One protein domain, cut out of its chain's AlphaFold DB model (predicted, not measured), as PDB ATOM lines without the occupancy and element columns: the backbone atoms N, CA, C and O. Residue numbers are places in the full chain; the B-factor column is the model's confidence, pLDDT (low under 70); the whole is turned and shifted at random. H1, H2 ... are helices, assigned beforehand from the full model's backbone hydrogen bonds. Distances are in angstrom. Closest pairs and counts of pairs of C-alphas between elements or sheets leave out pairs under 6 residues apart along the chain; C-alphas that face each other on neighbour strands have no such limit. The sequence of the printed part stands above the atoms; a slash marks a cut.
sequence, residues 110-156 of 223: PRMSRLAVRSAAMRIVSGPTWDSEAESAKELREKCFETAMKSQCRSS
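This is residues 110 to 156 of the 223 residues of an uncharacterized protein of Amphiamblys sp. WSBS2006 (UniProt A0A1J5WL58). The printed part makes one loop that folds back on itself: three short helices, H1, H2 and H3, follow one another round one side, and the longest helix, H4, runs back across from them toward H1. The printed part has 47 residues with four named helices, in the order H1, H2, H3, H4, and no named strand: all helix. It is compact, radius of gyration of the C-alphas 10.6 A, spanning 31 by 22 by 12 A.

Find C-alpha 114 at (-139.146, 58.313, 1.508), where H1, residues 114 to 119, begins its 8.7 A. Next come H2, residues 121 to 125, 6.1 A, and H3, residues 128 to 131, 5.7 A. H4, residues 137 to 150, runs 19.9 A to C-alpha 150 at (-139.941, 67.024, 13.349).

H4 is close to but not clearly touching H1, H2 and H3; its closest C-alphas are Ala 148 to Val 117, 6.8 A, Thr 147 to Ile 124, 6.3 A, and Lys 143 to Thr 129, 6.9 A. H1 and H4 run the same way at a steep tilt of 60 degrees. H1 and H3 are apart. In H1, H2 and H4 every O i to N i+4 pair is within hydrogen-bond range; H3 is too short for one.

The farthest C-alphas, Glu 135 and Ser 156, are 31.6 A apart. The printed part has no cut, its three links between helices are tight, and residue 156 alone is under pLDDT 70.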
ATOM      1  N   PRO A 110    -128.496  62.620   8.210       72.75
ATOM      2  CA  PRO A 110    -129.151  61.330   8.366       72.75
ATOM      3  C   PRO A 110    -130.128  61.037   7.221       72.75
ATOM      4  O   PRO A 110    -130.901  61.906   6.813       72.75
ATOM      5  N   ARG A 111    -130.114  59.804   6.705       77.25
ATOM      6  CA  ARG A 111    -131.063  59.387   5.664       77.25
ATOM      7  C   ARG A 111    -132.505  59.571   6.162       77.25
ATOM      8  O   ARG A 111    -132.837  59.213   7.293       77.25
ATOM      9  N   MET A 112    -133.358  60.104   5.287       82.12
ATOM     10  CA  MET A 112    -134.800  60.224   5.507       82.12
ATOM     11  C   MET A 112    -135.536  59.079   4.807       82.12
ATOM     12  O   MET A 112    -135.204  58.713   3.675       82.12
ATOM     13  N   SER A 113    -136.567  58.535   5.454       85.25
ATOM     14  CA  SER A 113    -137.420  57.512   4.853       85.25
ATOM     15  C   SER A 113    -138.372  58.163   3.854       85.25
ATOM     16  O   SER A 113    -139.245  58.942   4.233       85.25
ATOM     17  N   ARG A 114    -138.247  57.815   2.566       82.25
ATOM     18  CA  ARG A 114    -139.146  58.313   1.508       82.25
ATOM     19  C   ARG A 114    -140.612  57.985   1.804       82.25
ATOM     20  O   ARG A 114    -141.482  58.807   1.527       82.25
ATOM     21  N   LEU A 115    -140.884  56.804   2.362       83.50
ATOM     22  CA  LEU A 115    -142.238  56.417   2.752       83.50
ATOM     23  C   LEU A 115    -142.745  57.296   3.899       83.50
ATOM     24  O   LEU A 115    -143.855  57.802   3.815       83.50
ATOM     25  N   ALA A 116    -141.910  57.554   4.909       85.25
ATOM     26  CA  ALA A 116    -142.288  58.414   6.027       85.25
ATOM     27  C   ALA A 116    -142.544  59.864   5.583       85.25
ATOM     28  O   ALA A 116    -143.525  60.463   6.017       85.25
ATOM     29  N   VAL A 117    -141.738  60.397   4.652       85.88
ATOM     30  CA  VAL A 117    -141.986  61.714   4.034       85.88
ATOM     31  C   VAL A 117    -143.336  61.736   3.317       85.88
ATOM     32  O   VAL A 117    -144.115  62.660   3.530       85.88
ATOM     33  N   ARG A 118    -143.648  60.709   2.512       85.81
ATOM     34  CA  ARG A 118    -144.954  60.596   1.841       85.81
ATOM     35  C   ARG A 118    -146.104  60.551   2.854       85.81
ATOM     36  O   ARG A 118    -147.057  61.308   2.714       85.81
ATOM     37  N   SER A 119    -145.995  59.728   3.894       86.62
ATOM     38  CA  SER A 119    -147.019  59.611   4.940       86.62
ATOM     39  C   SER A 119    -147.193  60.890   5.767       86.62
ATOM     40  O   SER A 119    -148.272  61.129   6.302       86.62
ATOM     41  N   ALA A 120    -146.153  61.718   5.876       88.62
ATOM     42  CA  ALA A 120    -146.187  62.976   6.612       88.62
ATOM     43  C   ALA A 120    -146.422  64.212   5.727       88.62
ATOM     44  O   ALA A 120    -146.399  65.323   6.255       88.62
ATOM     45  N   ALA A 121    -146.657  64.052   4.419       88.81
ATOM     46  CA  ALA A 121    -146.656  65.150   3.447       88.81
ATOM     47  C   ALA A 121    -147.548  66.335   3.857       88.81
ATOM     48  O   ALA A 121    -147.090  67.474   3.840       88.81
ATOM     49  N   MET A 122    -148.774  66.069   4.321       89.56
ATOM     50  CA  MET A 122    -149.698  67.124   4.762       89.56
ATOM     51  C   MET A 122    -149.203  67.883   5.999       89.56
ATOM     52  O   MET A 122    -149.396  69.093   6.092       89.56
ATOM     53  N   ARG A 123    -148.525  67.205   6.936       89.12
ATOM     54  CA  ARG A 123    -147.910  67.853   8.110       89.12
ATOM     55  C   ARG A 123    -146.681  68.666   7.726       89.12
ATOM     56  O   ARG A 123    -146.461  69.733   8.276       89.12
ATOM     57  N   ILE A 124    -145.897  68.159   6.777       88.06
ATOM     58  CA  ILE A 124    -144.727  68.864   6.255       88.06
ATOM     59  C   ILE A 124    -145.182  70.158   5.586       88.06
ATOM     60  O   ILE A 124    -144.685  71.209   5.956       88.06
ATOM     61  N   VAL A 125    -146.147  70.102   4.661       87.94
ATOM     62  CA  VAL A 125    -146.639  71.276   3.915       87.94
ATOM     63  C   VAL A 125    -147.281  72.335   4.813       87.94
ATOM     64  O   VAL A 125    -147.155  73.517   4.526       87.94
ATOM     65  N   SER A 126    -147.932  71.933   5.905       86.94
ATOM     66  CA  SER A 126    -148.564  72.861   6.857       86.94
ATOM     67  C   SER A 126    -147.607  73.411   7.922       86.94
ATOM     68  O   SER A 126    -148.041  74.110   8.837       86.94
ATOM     69  N   GLY A 127    -146.312  73.093   7.846       83.69
ATOM     70  CA  GLY A 127    -145.326  73.565   8.810       83.69
ATOM     71  C   GLY A 127    -145.070  75.077   8.691       83.69
ATOM     72  O   GLY A 127    -144.800  75.546   7.589       83.69
ATOM     73  N   PRO A 128    -145.022  75.837   9.803       85.44
ATOM     74  CA  PRO A 128    -144.781  77.291   9.776       85.44
ATOM     75  C   PRO A 128    -143.356  77.665   9.332       85.44
ATOM     76  O   PRO A 128    -143.012  78.829   9.172       85.44
ATOM     77  N   THR A 129    -142.475  76.677   9.153       84.75
ATOM     78  CA  THR A 129    -141.089  76.884   8.713       84.75
ATOM     79  C   THR A 129    -141.008  77.410   7.274       84.75
ATOM     80  O   THR A 129    -140.019  78.056   6.925       84.75
ATOM     81  N   TRP A 130    -142.045  77.187   6.458       84.44
ATOM     82  CA  TRP A 130    -142.107  77.662   5.071       84.44
ATOM     83  C   TRP A 130    -142.425  79.149   4.935       84.44
ATOM     84  O   TRP A 130    -142.123  79.725   3.896       84.44
ATOM     85  N   ASP A 131    -142.960  79.774   5.985       84.62
ATOM     86  CA  ASP A 131    -143.279  81.206   5.986       84.62
ATOM     87  C   ASP A 131    -142.022  82.082   6.133       84.62
ATOM     88  O   ASP A 131    -142.079  83.301   5.987       84.62
ATOM     89  N   SER A 132    -140.869  81.469   6.428       82.94
ATOM     90  CA  SER A 132    -139.586  82.161   6.545       82.94
ATOM     91  C   SER A 132    -138.782  82.087   5.246       82.94
ATOM     92  O   SER A 132    -138.545  80.999   4.715       82.94
ATOM     93  N   GLU A 133    -138.284  83.230   4.773       84.25
ATOM     94  CA  GLU A 133    -137.323  83.263   3.668       84.25
ATOM     95  C   GLU A 133    -136.018  82.564   4.074       84.25
ATOM     96  O   GLU A 133    -135.604  82.606   5.232       84.25
ATOM     97  N   ALA A 134    -135.382  81.865   3.133       85.25
ATOM     98  CA  ALA A 134    -134.049  81.302   3.318       85.25
ATOM     99  C   ALA A 134    -133.049  82.124   2.501       85.25
ATOM    100  O   ALA A 134    -133.196  82.251   1.284       85.25
ATOM    101  N   GLU A 135    -132.007  82.633   3.152       84.75
ATOM    102  CA  GLU A 135    -130.986  83.486   2.533       84.75
ATOM    103  C   GLU A 135    -129.972  82.670   1.718       84.75
ATOM    104  O   GLU A 135    -129.206  83.199   0.908       84.75
ATOM    105  N   SER A 136    -129.948  81.348   1.914       81.50
ATOM    106  CA  SER A 136    -129.053  80.451   1.190       81.50
ATOM    107  C   SER A 136    -129.644  79.064   0.945       81.50
ATOM    108  O   SER A 136    -130.495  78.568   1.679       81.50
ATOM    109  N   ALA A 137    -129.108  78.368  -0.063       74.69
ATOM    110  CA  ALA A 137    -129.450  76.969  -0.330       74.69
ATOM    111  C   ALA A 137    -129.083  76.031   0.836       74.69
ATOM    112  O   ALA A 137    -129.732  75.003   1.029       74.69
ATOM    113  N   LYS A 138    -128.046  76.376   1.615       80.88
ATOM    114  CA  LYS A 138    -127.653  75.621   2.810       80.88
ATOM    115  C   LYS A 138    -128.723  75.746   3.893       80.88
ATOM    116  O   LYS A 138    -129.188  74.729   4.393       80.88
ATOM    117  N   GLU A 139    -129.148  76.971   4.178       84.31
ATOM    118  CA  GLU A 139    -130.208  77.245   5.146       84.31
ATOM    119  C   GLU A 139    -131.532  76.595   4.720       84.31
ATOM    120  O   GLU A 139    -132.181  75.926   5.519       84.31
ATOM    121  N   LEU A 140    -131.896  76.691   3.435       84.50
ATOM    122  CA  LEU A 140    -133.086  76.023   2.907       84.50
ATOM    123  C   LEU A 140    -133.014  74.500   3.105       84.50
ATOM    124  O   LEU A 140    -133.988  73.875   3.518       84.50
ATOM    125  N   ARG A 141    -131.849  73.891   2.846       83.44
ATOM    126  CA  ARG A 141    -131.626  72.455   3.070       83.44
ATOM    127  C   ARG A 141    -131.780  72.082   4.546       83.44
ATOM    128  O   ARG A 141    -132.388  71.052   4.836       83.44
ATOM    129  N   GLU A 142    -131.243  72.890   5.455       86.31
ATOM    130  CA  GLU A 142    -131.362  72.690   6.902       86.31
ATOM    131  C   GLU A 142    -132.826  72.806   7.357       86.31
ATOM    132  O   GLU A 142    -133.325  71.883   8.001       86.31
ATOM    133  N   LYS A 143    -133.567  73.827   6.903       88.44
ATOM    134  CA  LYS A 143    -135.014  73.989   7.163       88.44
ATOM    135  C   LYS A 143    -135.851  72.807   6.663       88.44
ATOM    136  O   LYS A 143    -136.706  72.291   7.393       88.44
ATOM    137  N   CYS A 144    -135.588  72.339   5.439       86.44
ATOM    138  CA  CYS A 144    -136.236  71.152   4.876       86.44
ATOM    139  C   CYS A 144    -135.974  69.915   5.743       86.44
ATOM    140  O   CYS A 144    -136.892  69.149   6.047       86.44
ATOM    141  N   PHE A 145    -134.717  69.726   6.150       85.69
ATOM    142  CA  PHE A 145    -134.316  68.599   6.978       85.69
ATOM    143  C   PHE A 145    -134.971  68.654   8.361       85.69
ATOM    144  O   PHE A 145    -135.562  67.668   8.796       85.69
ATOM    145  N   GLU A 146    -134.949  69.803   9.035       87.31
ATOM    146  CA  GLU A 146    -135.590  69.979  10.339       87.31
ATOM    147  C   GLU A 146    -137.093  69.700  10.297       87.31
ATOM    148  O   GLU A 146    -137.607  68.976  11.152       87.31
ATOM    149  N   THR A 147    -137.792  70.215   9.285       88.94
ATOM    150  CA  THR A 147    -139.236  69.995   9.107       88.94
ATOM    151  C   THR A 147    -139.556  68.509   8.921       88.94
ATOM    152  O   THR A 147    -140.468  67.968   9.562       88.94
ATOM    153  N   ALA A 148    -138.770  67.810   8.100       86.06
ATOM    154  CA  ALA A 148    -138.917  66.371   7.908       86.06
ATOM    155  C   ALA A 148    -138.610  65.583   9.196       86.06
ATOM    156  O   ALA A 148    -139.324  64.639   9.539       86.06
ATOM    157  N   MET A 149    -137.592  65.988   9.955       85.50
ATOM    158  CA  MET A 149    -137.208  65.320  11.201       85.50
ATOM    159  C   MET A 149    -138.230  65.528  12.323       85.50
ATOM    160  O   MET A 149    -138.543  64.564  13.026       85.50
ATOM    161  N   LYS A 150    -138.803  66.734  12.452       87.69
ATOM    162  CA  LYS A 150    -139.941  67.024  13.349       87.69
ATOM    163  C   LYS A 150    -141.161  66.165  13.006       87.69
ATOM    164  O   LYS A 150    -141.878  65.723  13.895       87.69
ATOM    165  N   SER A 151    -141.336  65.854  11.724       85.81
ATOM    166  CA  SER A 151    -142.403  64.986  11.217       85.81
ATOM    167  C   SER A 151    -142.110  63.483  11.341       85.81
ATOM    168  O   SER A 151    -142.857  62.673  10.791       85.81
ATOM    169  N   GLN A 152    -141.044  63.109  12.063       84.62
ATOM    170  CA  GLN A 152    -140.603  61.728  12.296       84.62
ATOM    171  C   GLN A 152    -140.201  60.973  11.016       84.62
ATOM    172  O   GLN A 152    -140.239  59.746  10.969       84.62
ATOM    173  N   CYS A 153    -139.726  61.677   9.984       84.69
ATOM    174  CA  CYS A 153    -139.355  61.076   8.697       84.69
ATOM    175  C   CYS A 153    -137.993  60.355   8.691       84.69
ATOM    176  O   CYS A 153    -137.347  60.246   7.644       84.69
ATOM    177  N   ARG A 154    -137.523  59.865   9.843       80.12
ATOM    178  CA  ARG A 154    -136.232  59.171   9.954       80.12
ATOM    179  C   ARG A 154    -136.285  57.835   9.217       80.12
ATOM    180  O   ARG A 154    -137.276  57.112   9.292       80.12
ATOM    181  N   SER A 155    -135.200  57.476   8.540       72.56
ATOM    182  CA  SER A 155    -134.969  56.073   8.204       72.56
ATOM    183  C   SER A 155    -134.780  55.293   9.502       72.56
ATOM    184  O   SER A 155    -133.954  55.681  10.329       72.56
ATOM    185  N   SER A 156    -135.513  54.194   9.694       62.56
ATOM    186  CA  SER A 156    -135.124  53.205  10.704       62.56
ATOM    187  C   SER A 156    -133.672  52.791  10.432       62.56
ATOM    188  O   SER A 156    -133.282  52.764   9.259       62.56
TER     189      SER A 156